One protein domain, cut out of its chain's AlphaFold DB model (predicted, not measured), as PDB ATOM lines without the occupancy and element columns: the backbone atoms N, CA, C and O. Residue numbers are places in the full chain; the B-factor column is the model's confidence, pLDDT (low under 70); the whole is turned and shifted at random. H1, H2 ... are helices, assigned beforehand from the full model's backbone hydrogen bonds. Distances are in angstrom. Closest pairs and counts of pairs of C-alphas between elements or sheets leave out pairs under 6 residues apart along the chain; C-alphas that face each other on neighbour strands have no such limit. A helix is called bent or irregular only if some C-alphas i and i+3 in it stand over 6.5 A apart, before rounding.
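What this domain is: This is residues 123 to 186 of the 346 residues of an uncharacterized protein of Saprochaete ingens (UniProt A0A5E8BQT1). Two long helices, H1 and H2, cross as a lopsided X, one passing over the other nearly at a right angle, with a long loop, residues 146 to 156, joining them. The beginning of H1, residues 123 to 134, and the far part of H2 with the last residue, residues 173 to 186, stick out as two bare arms from the crossing. The printed part has 64 residues with two named helices, H1 then H2, and no named strand; its class is all helix. It is loose, with a radius of gyration of the C-alphas of 14.4 A, and flat, spanning 42 by 35 by 18 A.

Where its parts are: H1 is residues 123 to 145, 32.5 A from first to last C-alpha, and begins with C-alpha 123 at (183.117, 3.601, -13.557). H2 is residues 157 to 185, 40.0 A long, from C-alpha 157 at (173.158, 18.701, -28.723) to C-alpha 185 at (141.843, 2.647, -9.676). H2 has a kink of 32 degrees near residue 164 and is irregular, but only just: C-alphas 162 and 165 are 6.8 A apart.

How they stand to each other: H1 and H2 only just touch, with 3 pairs of C-alphas within 8 A. H1 touches H2 with residues 136 to 139 alone, and H2 touches H1 with residues 165 to 168 alone; the closest C-alphas of the two helices are those of Met 139 and Phe 168, 6.8 A apart. Their lines are about perpendicular, at 79 degrees. In H1 every O i to N i+4 pair is within hydrogen-bond range; in H2, 23 of 25 are.

The domain as a whole: The two C-alphas farthest apart, those of Glu 154 and Gly 186, are 42.5 A apart. Without the stretches that stand free, the body of 38 residues spans 23 by 20 by 15 A. The printed part has no cut, and the link from H1 to H2, 11 residues, is long. The mean pLDDT of the printed part is 75.3; residues 123 to 131 are under 70.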
ATOM      1  N   LEU A 123     184.102   4.654 -13.273       57.84
ATOM      2  CA  LEU A 123     183.117   3.601 -13.557       57.84
ATOM      3  C   LEU A 123     181.689   4.148 -13.459       57.84
ATOM      4  O   LEU A 123     180.873   3.887 -14.341       57.84
ATOM      5  N   VAL A 124     181.406   4.954 -12.432       62.03
ATOM      6  CA  VAL A 124     180.124   5.656 -12.271       62.03
ATOM      7  C   VAL A 124     179.895   6.634 -13.423       62.03
ATOM      8  O   VAL A 124     178.799   6.672 -13.974       62.03
ATOM      9  N   ASN A 125     180.915   7.368 -13.863       61.53
ATOM     10  CA  ASN A 125     180.817   8.299 -14.985       61.53
ATOM     11  C   ASN A 125     180.629   7.576 -16.326       61.53
ATOM     12  O   ASN A 125     179.820   8.014 -17.140       61.53
ATOM     13  N   VAL A 126     181.282   6.432 -16.548       59.97
ATOM     14  CA  VAL A 126     181.042   5.573 -17.723       59.97
ATOM     15  C   VAL A 126     179.645   4.950 -17.673       59.97
ATOM     16  O   VAL A 126     178.952   4.894 -18.690       59.97
ATOM     17  N   GLN A 127     179.175   4.523 -16.500       61.19
ATOM     18  CA  GLN A 127     177.810   4.026 -16.317       61.19
ATOM     19  C   GLN A 127     176.772   5.125 -16.547       61.19
ATOM     20  O   GLN A 127     175.789   4.879 -17.239       61.19
ATOM     21  N   ARG A 128     177.001   6.344 -16.045       66.00
ATOM     22  CA  ARG A 128     176.146   7.520 -16.275       66.00
ATOM     23  C   ARG A 128     176.135   7.916 -17.749       66.00
ATOM     24  O   ARG A 128     175.062   8.072 -18.317       66.00
ATOM     25  N   ARG A 129     177.298   7.980 -18.406       65.50
ATOM     26  CA  ARG A 129     177.403   8.262 -19.849       65.50
ATOM     27  C   ARG A 129     176.729   7.179 -20.690       65.50
ATOM     28  O   ARG A 129     175.996   7.512 -21.611       65.50
ATOM     29  N   SER A 130     176.897   5.900 -20.358       65.62
ATOM     30  CA  SER A 130     176.241   4.801 -21.087       65.62
ATOM     31  C   SER A 130     174.731   4.728 -20.838       65.62
ATOM     32  O   SER A 130     173.963   4.481 -21.764       65.62
ATOM     33  N   THR A 131     174.261   4.991 -19.616       69.69
ATOM     34  CA  THR A 131     172.817   5.115 -19.360       69.69
ATOM     35  C   THR A 131     172.230   6.328 -20.067       69.69
ATOM     36  O   THR A 131     171.145   6.206 -20.633       69.69
ATOM     37  N   TYR A 132     172.955   7.446 -20.114       73.69
ATOM     38  CA  TYR A 132     172.568   8.646 -20.848       73.69
ATOM     39  C   TYR A 132     172.490   8.409 -22.359       73.69
ATOM     40  O   TYR A 132     171.480   8.744 -22.971       73.69
ATOM     41  N   THR A 133     173.481   7.755 -22.972       75.50
ATOM     42  CA  THR A 133     173.455   7.442 -24.413       75.50
ATOM     43  C   THR A 133     172.348   6.450 -24.760       75.50
ATOM     44  O   THR A 133     171.611   6.655 -25.725       75.50
ATOM     45  N   VAL A 134     172.149   5.408 -23.946       76.56
ATOM     46  CA  VAL A 134     171.038   4.457 -24.120       76.56
ATOM     47  C   VAL A 134     169.686   5.155 -23.959       76.56
ATOM     48  O   VAL A 134     168.748   4.873 -24.710       76.56
ATOM     49  N   PHE A 135     169.569   6.063 -22.992       78.38
ATOM     50  CA  PHE A 135     168.374   6.871 -22.783       78.38
ATOM     51  C   PHE A 135     168.104   7.794 -23.979       78.38
ATOM     52  O   PHE A 135     167.012   7.723 -24.545       78.38
ATOM     53  N   ARG A 136     169.109   8.560 -24.428       78.50
ATOM     54  CA  ARG A 136     169.056   9.456 -25.596       78.50
ATOM     55  C   ARG A 136     168.632   8.698 -26.852       78.50
ATOM     56  O   ARG A 136     167.691   9.105 -27.525       78.50
ATOM     57  N   HIS A 137     169.223   7.534 -27.122       81.44
ATOM     58  CA  HIS A 137     168.821   6.694 -28.254       81.44
ATOM     59  C   HIS A 137     167.376   6.191 -28.158       81.44
ATOM     60  O   HIS A 137     166.669   6.148 -29.165       81.44
ATOM     61  N   ARG A 138     166.912   5.789 -26.969       79.50
ATOM     62  CA  ARG A 138     165.520   5.343 -26.775       79.50
ATOM     63  C   ARG A 138     164.527   6.485 -26.954       79.50
ATOM     64  O   ARG A 138     163.489   6.266 -27.575       79.50
ATOM     65  N   MET A 139     164.852   7.665 -26.435       83.69
ATOM     66  CA  MET A 139     164.076   8.885 -26.632       83.69
ATOM     67  C   MET A 139     163.972   9.211 -28.124       83.69
ATOM     68  O   MET A 139     162.863   9.240 -28.650       83.69
ATOM     69  N   LEU A 140     165.103   9.360 -28.823       82.81
ATOM     70  CA  LEU A 140     165.138   9.692 -30.253       82.81
ATOM     71  C   LEU A 140     164.315   8.709 -31.091       82.81
ATOM     72  O   LEU A 140     163.470   9.125 -31.877       82.81
ATOM     73  N   ARG A 141     164.464   7.400 -30.845       83.25
ATOM     74  CA  ARG A 141     163.638   6.374 -31.503       83.25
ATOM     75  C   ARG A 141     162.145   6.547 -31.226       83.25
ATOM     76  O   ARG A 141     161.339   6.244 -32.098       83.25
ATOM     77  N   SER A 142     161.757   6.972 -30.025       81.88
ATOM     78  CA  SER A 142     160.353   7.229 -29.687       81.88
ATOM     79  C   SER A 142     159.796   8.416 -30.473       81.88
ATOM     80  O   SER A 142     158.709   8.303 -31.033       81.88
ATOM     81  N   TYR A 143     160.543   9.520 -30.557       80.50
ATOM     82  CA  TYR A 143     160.135  10.702 -31.324       80.50
ATOM     83  C   TYR A 143     160.072  10.419 -32.828       80.50
ATOM     84  O   TYR A 143     159.084  10.780 -33.468       80.50
ATOM     85  N   GLN A 144     161.053   9.685 -33.363       84.06
ATOM     86  CA  GLN A 144     161.070   9.233 -34.759       84.06
ATOM     87  C   GLN A 144     159.872   8.337 -35.087       84.06
ATOM     88  O   GLN A 144     159.192   8.552 -36.084       84.06
ATOM     89  N   LYS A 145     159.547   7.372 -34.216       83.38
ATOM     90  CA  LYS A 145     158.355   6.520 -34.382       83.38
ATOM     91  C   LYS A 145     157.044   7.299 -34.341       83.38
ATOM     92  O   LYS A 145     156.083   6.880 -34.971       83.38
ATOM     93  N   SER A 146     156.998   8.398 -33.591       78.31
ATOM     94  CA  SER A 146     155.833   9.287 -33.533       78.31
ATOM     95  C   SER A 146     155.783  10.327 -34.659       78.31
ATOM     96  O   SER A 146     154.890  11.166 -34.647       78.31
ATOM     97  N   GLY A 147     156.748  10.320 -35.590       78.62
ATOM     98  CA  GLY A 147     156.812  11.266 -36.711       78.62
ATOM     99  C   GLY A 147     157.201  12.700 -36.333       78.62
ATOM    100  O   GLY A 147     157.187  13.575 -37.187       78.62
ATOM    101  N   ARG A 148     157.567  12.960 -35.072       76.62
ATOM    102  CA  ARG A 148     157.918  14.304 -34.573       76.62
ATOM    103  C   ARG A 148     159.313  14.768 -34.979       76.62
ATOM    104  O   ARG A 148     159.610  15.951 -34.916       76.62
ATOM    105  N   ILE A 149     160.182  13.821 -35.320       80.69
ATOM    106  CA  ILE A 149     161.568  14.050 -35.729       80.69
ATOM    107  C   ILE A 149     161.834  13.109 -36.903       80.69
ATOM    108  O   ILE A 149     161.492  11.926 -36.823       80.69
ATOM    109  N   SER A 150     162.446  13.600 -37.982       77.94
ATOM    110  CA  SER A 150     162.814  12.739 -39.108       77.94
ATOM    111  C   SER A 150     163.959  11.797 -38.722       77.94
ATOM    112  O   SER A 150     164.845  12.126 -37.932       77.94
ATOM    113  N   ALA A 151     163.966  10.590 -39.291       71.69
ATOM    114  CA  ALA A 151     165.009   9.597 -39.034       71.69
ATOM    115  C   ALA A 151     166.417  10.070 -39.455       71.69
ATOM    116  O   ALA A 151     167.403   9.542 -38.949       71.69
ATOM    117  N   LYS A 152     166.489  11.061 -40.355       73.69
ATOM    118  CA  LYS A 152     167.725  11.653 -40.889       73.69
ATOM    119  C   LYS A 152     168.047  13.042 -40.311       73.69
ATOM    120  O   LYS A 152     168.945  13.699 -40.815       73.69
ATOM    121  N   SER A 153     167.304  13.517 -39.310       71.06
ATOM    122  CA  SER A 153     167.547  14.839 -38.719       71.06
ATOM    123  C   SER A 153     168.830  14.849 -37.887       71.06
ATOM    124  O   SER A 153     168.926  14.116 -36.900       71.06
ATOM    125  N   GLU A 154     169.773  15.720 -38.237       74.75
ATOM    126  CA  GLU A 154     170.868  16.115 -37.350       74.75
ATOM    127  C   GLU A 154     170.321  17.122 -36.335       74.75
ATOM    128  O   GLU A 154     169.898  18.220 -36.689       74.75
ATOM    129  N   LEU A 155     170.228  16.707 -35.073       76.88
ATOM    130  CA  LEU A 155     169.731  17.551 -33.990       76.88
ATOM    131  C   LEU A 155     170.900  18.078 -33.175       76.88
ATOM    132  O   LEU A 155     171.734  17.291 -32.723       76.88
ATOM    133  N   ASP A 156     170.886  19.387 -32.937       80.12
ATOM    134  CA  ASP A 156     171.840  20.050 -32.060       80.12
ATOM    135  C   ASP A 156     171.797  19.463 -30.635       80.12
ATOM    136  O   ASP A 156     170.736  19.160 -30.074       80.12
ATOM    137  N   GLU A 157     172.978  19.282 -30.048       75.25
ATOM    138  CA  GLU A 157     173.158  18.701 -28.723       75.25
ATOM    139  C   GLU A 157     172.624  19.628 -27.628       75.25
ATOM    140  O   GLU A 157     172.023  19.150 -26.661       75.25
ATOM    141  N   THR A 158     172.736  20.944 -27.814       76.81
ATOM    142  CA  THR A 158     172.153  21.938 -26.906       76.81
ATOM    143  C   THR A 158     170.633  21.819 -26.863       76.81
ATOM    144  O   THR A 158     170.066  21.669 -25.782       76.81
ATOM    145  N   TYR A 159     169.976  21.768 -28.026       75.88
ATOM    146  CA  TYR A 159     168.524  21.578 -28.144       75.88
ATOM    147  C   TYR A 159     168.039  20.240 -27.558       75.88
ATOM    148  O   TYR A 159     167.000  20.164 -26.895       75.88
ATOM    149  N   LEU A 160     168.810  19.165 -27.753       76.50
ATOM    150  CA  LEU A 160     168.502  17.861 -27.166       76.50
ATOM    151  C   LEU A 160     168.500  17.899 -25.638       76.50
ATOM    152  O   LEU A 160     167.599  17.333 -25.014       76.50
ATOM    153  N   ASN A 161     169.498  18.553 -25.051       71.50
ATOM    154  CA  ASN A 161     169.714  18.556 -23.609       71.50
ATOM    155  C   ASN A 161     168.783  19.533 -22.878       71.50
ATOM    156  O   ASN A 161     168.344  19.219 -21.773       71.50
ATOM    157  N   SER A 162     168.459  20.683 -23.479       70.69
ATOM    158  CA  SER A 162     167.635  21.720 -22.846       70.69
ATOM    159  C   SER A 162     166.133  21.575 -23.099       70.69
ATOM    160  O   SER A 162     165.347  22.010 -22.262       70.69
ATOM    161  N   VAL A 163     165.718  20.946 -24.206       73.38
ATOM    162  CA  VAL A 163     164.299  20.875 -24.602       73.38
ATOM    163  C   VAL A 163     163.793  19.434 -24.660       73.38
ATOM    164  O   VAL A 163     162.895  19.055 -23.908       73.38
ATOM    165  N   LEU A 164     164.378  18.597 -25.523       75.38
ATOM    166  CA  LEU A 164     163.809  17.277 -25.834       75.38
ATOM    167  C   LEU A 164     163.923  16.270 -24.681       75.38
ATOM    168  O   LEU A 164     162.994  15.498 -24.435       75.38
ATOM    169  N   ILE A 165     165.057  16.248 -23.975       75.25
ATOM    170  CA  ILE A 165     165.273  15.340 -22.842       75.25
ATOM    171  C   ILE A 165     164.345  15.672 -21.664       75.25
ATOM    172  O   ILE A 165     163.680  14.741 -21.188       75.25
ATOM    173  N   PRO A 166     164.244  16.935 -21.203       72.31
ATOM    174  CA  PRO A 166     163.273  17.325 -20.182       72.31
ATOM    175  C   PRO A 166     161.833  16.969 -20.571       72.31
ATOM    176  O   PRO A 166     161.160  16.265 -19.818       72.31
ATOM    177  N   GLU A 167     161.404  17.318 -21.788       75.31
ATOM    178  CA  GLU A 167     160.049  17.028 -22.285       75.31
ATOM    179  C   GLU A 167     159.749  15.513 -22.296       75.31
ATOM    180  O   GLU A 167     158.662  15.055 -21.924       75.31
ATOM    181  N   PHE A 168     160.721  14.684 -22.692       76.31
ATOM    182  CA  PHE A 168     160.565  13.230 -22.670       76.31
ATOM    183  C   PHE A 168     160.496  12.660 -21.250       76.31
ATOM    184  O   PHE A 168     159.751  11.705 -20.999       76.31
ATOM    185  N   MET A 169     161.287  13.209 -20.326       72.31
ATOM    186  CA  MET A 169     161.277  12.806 -18.921       72.31
ATOM    187  C   MET A 169     159.932  13.122 -18.277       72.31
ATOM    188  O   MET A 169     159.356  12.226 -17.655       72.31
ATOM    189  N   GLU A 170     159.398  14.319 -18.505       75.56
ATOM    190  CA  GLU A 170     158.067  14.728 -18.048       75.56
ATOM    191  C   GLU A 170     156.990  13.781 -18.579       75.56
ATOM    192  O   GLU A 170     156.306  13.125 -17.791       75.56
ATOM    193  N   ARG A 171     156.930  13.563 -19.900       75.25
ATOM    194  CA  ARG A 171     155.977  12.615 -20.511       75.25
ATOM    195  C   ARG A 171     156.068  11.212 -19.935       75.25
ATOM    196  O   ARG A 171     155.060  10.537 -19.724       75.25
ATOM    197  N   LYS A 172     157.280  10.710 -19.709       76.00
ATOM    198  CA  LYS A 172     157.482   9.372 -19.146       76.00
ATOM    199  C   LYS A 172     157.028   9.315 -17.690       76.00
ATOM    200  O   LYS A 172     156.486   8.293 -17.257       76.00
ATOM    201  N   ALA A 173     157.252  10.385 -16.938       72.88
ATOM    202  CA  ALA A 173     156.828  10.504 -15.556       72.88
ATOM    203  C   ALA A 173     155.293  10.604 -15.456       72.88
ATOM    204  O   ALA A 173     154.706   9.927 -14.607       72.88
ATOM    205  N   GLU A 174     154.645  11.313 -16.384       77.88
ATOM    206  CA  GLU A 174     153.189  11.341 -16.568       77.88
ATOM    207  C   GLU A 174     152.633   9.963 -16.939       77.88
ATOM    208  O   GLU A 174     151.717   9.469 -16.286       77.88
ATOM    209  N   GLN A 175     153.221   9.270 -17.921       78.31
ATOM    210  CA  GLN A 175     152.802   7.913 -18.296       78.31
ATOM    211  C   GLN A 175     152.944   6.926 -17.133       78.31
ATOM    212  O   GLN A 175     152.102   6.044 -16.945       78.31
ATOM    213  N   LYS A 176     154.015   7.038 -16.340       75.88
ATOM    214  CA  LYS A 176     154.224   6.206 -15.148       75.88
ATOM    215  C   LYS A 176     153.140   6.478 -14.104       75.88
ATOM    216  O   LYS A 176     152.607   5.523 -13.533       75.88
ATOM    217  N   LEU A 177     152.794   7.747 -13.892       78.50
ATOM    218  CA  LEU A 177     151.718   8.160 -12.997       78.50
ATOM    219  C   LEU A 177     150.358   7.637 -13.480       78.50
ATOM    220  O   LEU A 177     149.646   7.004 -12.706       78.50
ATOM    221  N   GLN A 178     150.040   7.804 -14.767       79.44
ATOM    222  CA  GLN A 178     148.809   7.306 -15.387       79.44
ATOM    223  C   GLN A 178     148.693   5.783 -15.289       79.44
ATOM    224  O   GLN A 178     147.644   5.266 -14.916       79.44
ATOM    225  N   ARG A 179     149.780   5.043 -15.544       79.25
ATOM    226  CA  ARG A 179     149.807   3.581 -15.366       79.25
ATOM    227  C   ARG A 179     149.567   3.186 -13.918       79.25
ATOM    228  O   ARG A 179     148.822   2.246 -13.660       79.25
ATOM    229  N   ARG A 180     150.197   3.883 -12.970       77.69
ATOM    230  CA  ARG A 180     149.992   3.628 -11.543       77.69
ATOM    231  C   ARG A 180     148.541   3.885 -11.146       77.69
ATOM    232  O   ARG A 180     147.958   3.030 -10.488       77.69
ATOM    233  N   ARG A 181     147.963   5.001 -11.598       79.06
ATOM    234  CA  ARG A 181     146.549   5.331 -11.407       79.06
ATOM    235  C   ARG A 181     145.669   4.224 -11.974       79.06
ATOM    236  O   ARG A 181     144.954   3.610 -11.203       79.06
ATOM    237  N   ALA A 182     145.828   3.852 -13.244       79.88
ATOM    238  CA  ALA A 182     145.050   2.782 -13.875       79.88
ATOM    239  C   ALA A 182     145.132   1.433 -13.132       79.88
ATOM    240  O   ALA A 182     144.141   0.715 -13.037       79.88
ATOM    241  N   ILE A 183     146.296   1.082 -12.573       78.94
ATOM    242  CA  ILE A 183     146.467  -0.140 -11.767       78.94
ATOM    243  C   ILE A 183     145.761  -0.027 -10.409       78.94
ATOM    244  O   ILE A 183     145.215  -1.011  -9.914       78.94
ATOM    245  N   GLU A 184     145.817   1.139  -9.769       77.12
ATOM    246  CA  GLU A 184     145.282   1.356  -8.422       77.12
ATOM    247  C   GLU A 184     143.777   1.668  -8.407       77.12
ATOM    248  O   GLU A 184     143.110   1.306  -7.435       77.12
ATOM    249  N   THR A 185     143.257   2.298  -9.466       78.12
ATOM    250  CA  THR A 185     141.843   2.647  -9.676       78.12
ATOM    251  C   THR A 185     141.090   1.640 -10.552       78.12
ATOM    252  O   THR A 185     139.877   1.757 -10.680       78.12
ATOM    253  N   GLY A 186     141.783   0.670 -11.161       78.94
ATOM    254  CA  GLY A 186     141.169  -0.488 -11.822       78.94
ATOM    255  C   GLY A 186     140.480  -1.428 -10.824       78.94
ATOM    256  O   GLY A 186     140.307  -1.083  -9.666       78.94
TER     257      GLY A 186